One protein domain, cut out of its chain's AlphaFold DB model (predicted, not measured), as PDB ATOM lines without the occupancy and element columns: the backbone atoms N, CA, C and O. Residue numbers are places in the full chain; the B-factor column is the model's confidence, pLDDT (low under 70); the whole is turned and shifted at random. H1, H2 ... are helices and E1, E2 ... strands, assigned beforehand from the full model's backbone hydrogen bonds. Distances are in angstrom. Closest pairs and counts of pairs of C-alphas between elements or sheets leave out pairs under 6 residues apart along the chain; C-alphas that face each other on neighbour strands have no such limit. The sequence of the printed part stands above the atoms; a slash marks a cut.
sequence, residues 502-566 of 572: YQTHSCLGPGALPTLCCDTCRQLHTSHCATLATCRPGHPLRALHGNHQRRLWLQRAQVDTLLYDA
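This is residues 502 to 566 of the 572 residues of the protein "spermatogenesis-associated protein 2-like protein isoform X1" of Neophocaena asiaeorientalis asiaeorientalis (UniProt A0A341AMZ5). A small three-stranded sheet of short strands lies between one long helix, H2, and a single-turn helix, H1, each of which only grazes it. A long loop, residues 502 to 515, leads into the sheet, and its residues 503 to 504 pair in parallel with residues 523 to 524 of the edge strand E2. The printed part has 65 residues, with three named strands and two named helices in the order E1, E2, H1, E3, H2, and the sheet runs E2, E1, E3, antiparallel throughout. The class is mixed, helices and strands, with under half of the residues, 31, in named elements. The whole is compact, with a radius of gyration of the C-alphas of 11.2 A and spans of 32 by 25 by 18 A.

The inner strand of the sheet is E1, residues 516 to 518. E2, residues 523 to 525, forms a hairpin with E1 and is antiparallel to it at 155 degrees, with N 525 and O 516 at 2.8 A and N 518 and O 523 at 2.9 A, within hydrogen-bond range. E3, residues 541 to 543, is the other edge strand, antiparallel to E1 at 156 degrees, with N 542 and O 517 at 2.8 A. H2, residues 547 to 564, is on the sheet but only grazes it, with its residues 549 to 557. The closest C-alphas of E2 and H2 are those of Leu 524 and Leu 554, 7.7 A apart. E1 and H2 are near each other, with 5 pairs of C-alphas within 10 A. H1, residues 532 to 535, also is on the sheet and only grazes it; its closest C-alphas to E1 are those of Cys 535 and Cys 518, 7.5 A apart. H1 and H2 are apart. E2, H1 and E3 form a split strand-helix-strand unit, two strands running the same way with a helix between them in the chain and E1 between them in the sheet; its crossover is right-handed. In H2 every O i to N i+4 pair is within hydrogen-bond range; H1 is too short for such a pair, and its one O i to N i+3 pair is within range.

E1 begins at C-alpha 516, (177.999, 169.455, 126.034), and spans 6.7 A; E2 spans 6.5 A and E3 6.6 A. H1 spans 4.7 A. H2 runs 26.1 A, from C-alpha 547 at (184.811, 179.511, 125.468) to C-alpha 564 at (161.635, 179.226, 137.487).

The two C-alphas farthest apart are those of Pro 537 and Ala 566, 33.2 A. The printed part has no cut. No link is long; that from E2 to H1 is short, and the other three are tight. The mean pLDDT of the printed part is 78.5, with residue 510 and residues 562 to 566 under 70.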
ATOM      1  N   TYR A 502     166.945 175.135 130.137       79.50
ATOM      2  CA  TYR A 502     168.132 174.319 130.427       79.50
ATOM      3  C   TYR A 502     168.618 174.506 131.864       79.50
ATOM      4  O   TYR A 502     168.611 175.611 132.387       79.50
ATOM      5  N   GLN A 503     169.088 173.428 132.487       83.25
ATOM      6  CA  GLN A 503     169.619 173.433 133.850       83.25
ATOM      7  C   GLN A 503     171.091 173.012 133.882       83.25
ATOM      8  O   GLN A 503     171.576 172.251 133.037       83.25
ATOM      9  N   THR A 504     171.823 173.508 134.880       84.81
ATOM     10  CA  THR A 504     173.200 173.061 135.123       84.81
ATOM     11  C   THR A 504     173.184 171.711 135.836       84.81
ATOM     12  O   THR A 504     172.516 171.542 136.851       84.81
ATOM     13  N   HIS A 505     173.893 170.722 135.290       82.62
ATOM     14  CA  HIS A 505     174.053 169.438 135.966       82.62
ATOM     15  C   HIS A 505     175.120 169.554 137.064       82.62
ATOM     16  O   HIS A 505     176.072 170.325 136.932       82.62
ATOM     17  N   SER A 506     175.028 168.730 138.111       81.25
ATOM     18  CA  SER A 506     175.944 168.731 139.270       81.25
ATOM     19  C   SER A 506     177.422 168.489 138.929       81.25
ATOM     20  O   SER A 506     178.298 168.699 139.762       81.25
ATOM     21  N   CYS A 507     177.725 168.079 137.694       80.31
ATOM     22  CA  CYS A 507     179.091 167.974 137.185       80.31
ATOM     23  C   CYS A 507     179.754 169.326 136.869       80.31
ATOM     24  O   CYS A 507     180.944 169.351 136.552       80.31
ATOM     25  N   LEU A 508     178.999 170.428 136.880       82.56
ATOM     26  CA  LEU A 508     179.506 171.784 136.689       82.56
ATOM     27  C   LEU A 508     179.798 172.415 138.053       82.56
ATOM     28  O   LEU A 508     178.906 172.937 138.713       82.56
ATOM     29  N   GLY A 509     181.062 172.350 138.476       71.81
ATOM     30  CA  GLY A 509     181.542 173.072 139.654       71.81
ATOM     31  C   GLY A 509     181.687 174.585 139.407       71.81
ATOM     32  O   GLY A 509     181.660 175.027 138.253       71.81
ATOM     33  N   PRO A 510     181.885 175.398 140.464       68.88
ATOM     34  CA  PRO A 510     182.090 176.842 140.336       68.88
ATOM     35  C   PRO A 510     183.248 177.164 139.379       68.88
ATOM     36  O   PRO A 510     184.375 176.723 139.585       68.88
ATOM     37  N   GLY A 511     182.962 177.912 138.310       70.38
ATOM     38  CA  GLY A 511     183.950 178.298 137.294       70.38
ATOM     39  C   GLY A 511     184.196 177.274 136.174       70.38
ATOM     40  O   GLY A 511     184.910 177.593 135.224       70.38
ATOM     41  N   ALA A 512     183.588 176.082 136.224       80.81
ATOM     42  CA  ALA A 512     183.680 175.097 135.147       80.81
ATOM     43  C   ALA A 512     182.736 175.444 133.984       80.81
ATOM     44  O   ALA A 512     181.566 175.773 134.186       80.81
ATOM     45  N   LEU A 513     183.238 175.343 132.750       84.38
ATOM     46  CA  LEU A 513     182.456 175.613 131.543       84.38
ATOM     47  C   LEU A 513     181.839 174.321 130.979       84.38
ATOM     48  O   LEU A 513     182.540 173.312 130.865       84.38
ATOM     49  N   PRO A 514     180.555 174.337 130.580       87.44
ATOM     50  CA  PRO A 514     179.917 173.182 129.963       87.44
ATOM     51  C   PRO A 514     180.526 172.913 128.594       87.44
ATOM     52  O   PRO A 514     180.773 173.833 127.827       87.44
ATOM     53  N   THR A 515     180.755 171.649 128.264       86.31
ATOM     54  CA  THR A 515     181.270 171.249 126.946       86.31
ATOM     55  C   THR A 515     180.189 170.620 126.081       86.31
ATOM     56  O   THR A 515     180.375 170.494 124.875       86.31
ATOM     57  N   LEU A 516     179.084 170.181 126.686       86.12
ATOM     58  CA  LEU A 516     177.999 169.455 126.034       86.12
ATOM     59  C   LEU A 516     176.655 169.952 126.578       86.12
ATOM     60  O   LEU A 516     176.511 170.131 127.788       86.12
ATOM     61  N   CYS A 517     175.664 170.121 125.707       87.06
ATOM     62  CA  CYS A 517     174.266 170.292 126.092       87.06
ATOM     63  C   CYS A 517     173.428 169.113 125.584       87.06
ATOM     64  O   CYS A 517     173.612 168.630 124.467       87.06
ATOM     65  N   CYS A 518     172.541 168.607 126.440       85.00
ATOM     66  CA  CYS A 518     171.606 167.543 126.098       85.00
ATOM     67  C   CYS A 518     170.228 168.146 125.847       85.00
ATOM     68  O   CYS A 518     169.644 168.716 126.766       85.00
ATOM     69  N   ASP A 519     169.692 167.995 124.636       79.06
ATOM     70  CA  ASP A 519     168.396 168.587 124.281       79.06
ATOM     71  C   ASP A 519     167.211 167.799 124.883       79.06
ATOM     72  O   ASP A 519     166.151 168.372 125.132       79.06
ATOM     73  N   THR A 520     167.409 166.513 125.212       79.75
ATOM     74  CA  THR A 520     166.391 165.658 125.859       79.75
ATOM     75  C   THR A 520     166.317 165.870 127.367       79.75
ATOM     76  O   THR A 520     165.245 166.149 127.894       79.75
ATOM     77  N   CYS A 521     167.451 165.787 128.072       78.94
ATOM     78  CA  CYS A 521     167.505 166.043 129.517       78.94
ATOM     79  C   CYS A 521     167.455 167.534 129.856       78.94
ATOM     80  O   CYS A 521     167.295 167.887 131.021       78.94
ATOM     81  N   ARG A 522     167.658 168.399 128.855       83.31
ATOM     82  CA  ARG A 522     167.839 169.848 129.000       83.31
ATOM     83  C   ARG A 522     168.889 170.214 130.048       83.31
ATOM     84  O   ARG A 522     168.720 171.144 130.830       83.31
ATOM     85  N   GLN A 523     169.989 169.470 130.060       85.75
ATOM     86  CA  GLN A 523     171.067 169.635 131.028       85.75
ATOM     87  C   GLN A 523     172.395 169.944 130.346       85.75
ATOM     88  O   GLN A 523     172.690 169.466 129.244       85.75
ATOM     89  N   LEU A 524     173.194 170.769 131.019       87.56
ATOM     90  CA  LEU A 524     174.548 171.121 130.608       87.56
ATOM     91  C   LEU A 524     175.565 170.240 131.334       87.56
ATOM     92  O   LEU A 524     175.549 170.162 132.561       87.56
ATOM     93  N   HIS A 525     176.473 169.622 130.578       87.25
ATOM     94  CA  HIS A 525     177.456 168.663 131.078       87.25
ATOM     95  C   HIS A 525     178.897 169.070 130.740       87.25
ATOM     96  O   HIS A 525     179.172 169.724 129.730       87.25
ATOM     97  N   THR A 526     179.843 168.621 131.568       87.25
ATOM     98  CA  THR A 526     181.279 168.601 131.245       87.25
ATOM     99  C   THR A 526     181.637 167.328 130.473       87.25
ATOM    100  O   THR A 526     180.920 166.331 130.539       87.25
ATOM    101  N   SER A 527     182.767 167.322 129.762       80.25
ATOM    102  CA  SER A 527     183.206 166.206 128.906       80.25
ATOM    103  C   SER A 527     183.404 164.897 129.674       80.25
ATOM    104  O   SER A 527     183.283 163.818 129.095       80.25
ATOM    105  N   HIS A 528     183.673 165.007 130.977       78.12
ATOM    106  CA  HIS A 528     183.952 163.902 131.895       78.12
ATOM    107  C   HIS A 528     182.781 163.589 132.838       78.12
ATOM    108  O   HIS A 528     182.959 162.920 133.852       78.12
ATOM    109  N   CYS A 529     181.577 164.080 132.544       82.12
ATOM    110  CA  CYS A 529     180.417 163.823 133.382       82.12
ATOM    111  C   CYS A 529     179.995 162.342 133.331       82.12
ATOM    112  O   CYS A 529     179.717 161.807 132.260       82.12
ATOM    113  N   ALA A 530     179.887 161.689 134.494       78.56
ATOM    114  CA  ALA A 530     179.516 160.274 134.593       78.56
ATOM    115  C   ALA A 530     178.103 159.966 134.049       78.56
ATOM    116  O   ALA A 530     177.879 158.899 133.485       78.56
ATOM    117  N   THR A 531     177.163 160.917 134.136       74.94
ATOM    118  CA  THR A 531     175.786 160.751 133.628       74.94
ATOM    119  C   THR A 531     175.682 160.866 132.104       74.94
ATOM    120  O   THR A 531     174.662 160.497 131.517       74.94
ATOM    121  N   LEU A 532     176.759 161.278 131.416       76.69
ATOM    122  CA  LEU A 532     176.821 161.220 129.954       76.69
ATOM    123  C   LEU A 532     176.833 159.789 129.423       76.69
ATOM    124  O   LEU A 532     176.414 159.585 128.288       76.69
ATOM    125  N   ALA A 533     177.266 158.802 130.215       76.62
ATOM    126  CA  ALA A 533     177.167 157.397 129.823       76.62
ATOM    127  C   ALA A 533     175.707 156.986 129.555       76.62
ATOM    128  O   ALA A 533     175.452 156.182 128.664       76.62
ATOM    129  N   THR A 534     174.755 157.600 130.262       76.69
ATOM    130  CA  THR A 534     173.313 157.382 130.089       76.69
ATOM    131  C   THR A 534     172.720 158.244 128.972       76.69
ATOM    132  O   THR A 534     171.801 157.807 128.291       76.69
ATOM    133  N   CYS A 535     173.255 159.448 128.734       78.88
ATOM    134  CA  CYS A 535     172.746 160.346 127.687       78.88
ATOM    135  C   CYS A 535     173.271 160.009 126.279       78.88
ATOM    136  O   CYS A 535     172.551 160.176 125.301       78.88
ATOM    137  N   ARG A 536     174.513 159.522 126.148       79.06
ATOM    138  CA  ARG A 536     175.141 159.195 124.853       79.06
ATOM    139  C   ARG A 536     174.396 158.163 123.991       79.06
ATOM    140  O   ARG A 536     174.362 158.378 122.785       79.06
ATOM    141  N   PRO A 537     173.829 157.068 124.533       77.62
ATOM    142  CA  PRO A 537     173.218 156.037 123.694       77.62
ATOM    143  C   PRO A 537     171.832 156.407 123.144       77.62
ATOM    144  O   PRO A 537     171.346 155.699 122.269       77.62
ATOM    145  N   GLY A 538     171.187 157.480 123.625       72.56
ATOM    146  CA  GLY A 538     169.795 157.770 123.256       72.56
ATOM    147  C   GLY A 538     169.386 159.239 123.177       72.56
ATOM    148  O   GLY A 538     168.262 159.511 122.763       72.56
ATOM    149  N   HIS A 539     170.241 160.196 123.553       84.50
ATOM    150  CA  HIS A 539     169.892 161.617 123.517       84.50
ATOM    151  C   HIS A 539     170.708 162.396 122.475       84.50
ATOM    152  O   HIS A 539     171.925 162.212 122.395       84.50
ATOM    153  N   PRO A 540     170.089 163.335 121.730       80.56
ATOM    154  CA  PRO A 540     170.810 164.355 120.979       80.56
ATOM    155  C   PRO A 540     171.661 165.211 121.927       80.56
ATOM    156  O   PRO A 540     171.156 166.029 122.704       80.56
ATOM    157  N   LEU A 541     172.974 164.988 121.866       83.44
ATOM    158  CA  LEU A 541     173.988 165.782 122.549       83.44
ATOM    159  C   LEU A 541     174.620 166.744 121.546       83.44
ATOM    160  O   LEU A 541     175.119 166.326 120.502       83.44
ATOM    161  N   ARG A 542     174.658 168.029 121.890       83.94
ATOM    162  CA  ARG A 542     175.341 169.059 121.110       83.94
ATOM    163  C   ARG A 542     176.604 169.493 121.842       83.94
ATOM    164  O   ARG A 542     176.568 169.859 123.015       83.94
ATOM    165  N   ALA A 543     177.734 169.433 121.146       85.62
ATOM    166  CA  ALA A 543     179.005 169.916 121.669       85.62
ATOM    167  C   ALA A 543     179.078 171.445 121.581       85.62
ATOM    168  O   ALA A 543     178.770 172.038 120.546       85.62
ATOM    169  N   LEU A 544     179.483 172.068 122.687       83.25
ATOM    170  CA  LEU A 544     179.677 173.507 122.805       83.25
ATOM    171  C   LEU A 544     181.141 173.841 122.498       83.25
ATOM    172  O   LEU A 544     182.065 173.477 123.246       83.25
ATOM    173  N   HIS A 545     181.343 174.527 121.380       79.19
ATOM    174  CA  HIS A 545     182.636 174.876 120.817       79.19
ATOM    175  C   HIS A 545     182.993 176.324 121.167       79.19
ATOM    176  O   HIS A 545     182.182 177.235 121.038       79.19
ATOM    177  N   GLY A 546     184.230 176.536 121.619       77.56
ATOM    178  CA  GLY A 546     184.723 177.860 122.006       77.56
ATOM    179  C   GLY A 546     184.243 178.334 123.384       77.56
ATOM    180  O   GLY A 546     183.128 178.067 123.824       77.56
ATOM    181  N   ASN A 547     185.104 179.062 124.101       76.12
ATOM    182  CA  ASN A 547     184.811 179.511 125.468       76.12
ATOM    183  C   ASN A 547     183.634 180.494 125.542       76.12
ATOM    184  O   ASN A 547     182.906 180.485 126.535       76.12
ATOM    185  N   HIS A 548     183.423 181.293 124.494       70.69
ATOM    186  CA  HIS A 548     182.287 182.205 124.384       70.69
ATOM    187  C   HIS A 548     180.956 181.438 124.441       70.69
ATOM    188  O   HIS A 548     180.173 181.631 125.369       70.69
ATOM    189  N   GLN A 549     180.755 180.463 123.546       78.00
ATOM    190  CA  GLN A 549     179.530 179.658 123.486       78.00
ATOM    191  C   GLN A 549     179.260 178.917 124.807       78.00
ATOM    192  O   GLN A 549     178.132 178.873 125.292       78.00
ATOM    193  N   ARG A 550     180.299 178.385 125.459       82.75
ATOM    194  CA  ARG A 550     180.149 177.684 126.744       82.75
ATOM    195  C   ARG A 550     179.676 178.604 127.875       82.75
ATOM    196  O   ARG A 550     178.838 178.196 128.678       82.75
ATOM    197  N   ARG A 551     180.178 179.844 127.932       82.56
ATOM    198  CA  ARG A 551     179.740 180.863 128.906       82.56
ATOM    199  C   ARG A 551     178.305 181.312 128.641       82.56
ATOM    200  O   ARG A 551     177.530 181.402 129.589       82.56
ATOM    201  N   LEU A 552     177.945 181.492 127.370       77.69
ATOM    202  CA  LEU A 552     176.587 181.843 126.951       77.69
ATOM    203  C   LEU A 552     175.546 180.832 127.455       77.69
ATOM    204  O   LEU A 552     174.528 181.203 128.040       77.69
ATOM    205  N   TRP A 553     175.811 179.542 127.252       81.81
ATOM    206  CA  TRP A 553     174.911 178.475 127.689       81.81
ATOM    207  C   TRP A 553     174.835 178.358 129.213       81.81
ATOM    208  O   TRP A 553     173.750 178.145 129.750       81.81
ATOM    209  N   LEU A 554     175.953 178.566 129.914       83.44
ATOM    210  CA  LEU A 554     175.970 178.607 131.376       83.44
ATOM    211  C   LEU A 554     175.115 179.765 131.922       83.44
ATOM    212  O   LEU A 554     174.321 179.553 132.835       83.44
ATOM    213  N   GLN A 555     175.225 180.959 131.333       79.12
ATOM    214  CA  GLN A 555     174.424 182.128 131.715       79.12
ATOM    215  C   GLN A 555     172.934 181.920 131.433       79.12
ATOM    216  O   GLN A 555     172.104 182.267 132.269       79.12
ATOM    217  N   ARG A 556     172.579 181.289 130.306       80.00
ATOM    218  CA  ARG A 556     171.187 180.915 130.015       80.00
ATOM    219  C   ARG A 556     170.611 179.981 131.077       80.00
ATOM    220  O   ARG A 556     169.524 180.247 131.571       80.00
ATOM    221  N   ALA A 557     171.342 178.931 131.455       79.06
ATOM    222  CA  ALA A 557     170.869 177.998 132.474       79.06
ATOM    223  C   ALA A 557     170.724 178.659 133.857       79.06
ATOM    224  O   ALA A 557     169.798 178.347 134.594       79.06
ATOM    225  N   GLN A 558     171.594 179.617 134.194       79.00
ATOM    226  CA  GLN A 558     171.468 180.411 135.422       79.00
ATOM    227  C   GLN A 558     170.228 181.313 135.403       79.00
ATOM    228  O   GLN A 558     169.522 181.397 136.404       79.00
ATOM    229  N   VAL A 559     169.937 181.959 134.269       71.88
ATOM    230  CA  VAL A 559     168.719 182.763 134.092       71.88
ATOM    231  C   VAL A 559     167.470 181.882 134.185       71.88
ATOM    232  O   VAL A 559     166.529 182.251 134.881       71.88
ATOM    233  N   ASP A 560     167.476 180.703 133.560       72.44
ATOM    234  CA  ASP A 560     166.367 179.747 133.642       72.44
ATOM    235  C   ASP A 560     166.125 179.289 135.097       72.44
ATOM    236  O   ASP A 560     164.984 179.274 135.553       72.44
ATOM    237  N   THR A 561     167.176 179.004 135.874       73.94
ATOM    238  CA  THR A 561     167.048 178.700 137.313       73.94
ATOM    239  C   THR A 561     166.470 179.881 138.102       73.94
ATOM    240  O   THR A 561     165.577 179.694 138.925       73.94
ATOM    241  N   LEU A 562     166.906 181.117 137.841       68.88
ATOM    242  CA  LEU A 562     166.404 182.302 138.554       68.88
ATOM    243  C   LEU A 562     164.935 182.619 138.246       68.88
ATOM    244  O   LEU A 562     164.216 183.102 139.119       68.88
ATOM    245  N   LEU A 563     164.492 182.364 137.016       62.28
ATOM    246  CA  LEU A 563     163.122 182.645 136.588       62.28
ATOM    247  C   LEU A 563     162.118 181.593 137.070       62.28
ATOM    248  O   LEU A 563     160.941 181.920 137.225       62.28
ATOM    249  N   TYR A 564     162.556 180.350 137.293       63.44
ATOM    250  CA  TYR A 564     161.635 179.226 137.487       63.44
ATOM    251  C   TYR A 564     161.841 178.410 138.773       63.44
ATOM    252  O   TYR A 564     160.897 177.729 139.167       63.44
ATOM    253  N   ASP A 565     162.982 178.518 139.464       58.97
ATOM    254  CA  ASP A 565     163.251 177.804 140.730       58.97
ATOM    255  C   ASP A 565     163.125 178.701 141.985       58.97
ATOM    256  O   ASP A 565     163.547 178.316 143.078       58.97
ATOM    257  N   ALA A 566     162.521 179.894 141.877       41.12
ATOM    258  CA  ALA A 566     162.210 180.713 143.051       41.12
ATOM    259  C   ALA A 566     161.219 179.964 143.974       41.12
ATOM    260  O   ALA A 566     160.132 179.588 143.520       41.12
TER     261      ALA A 566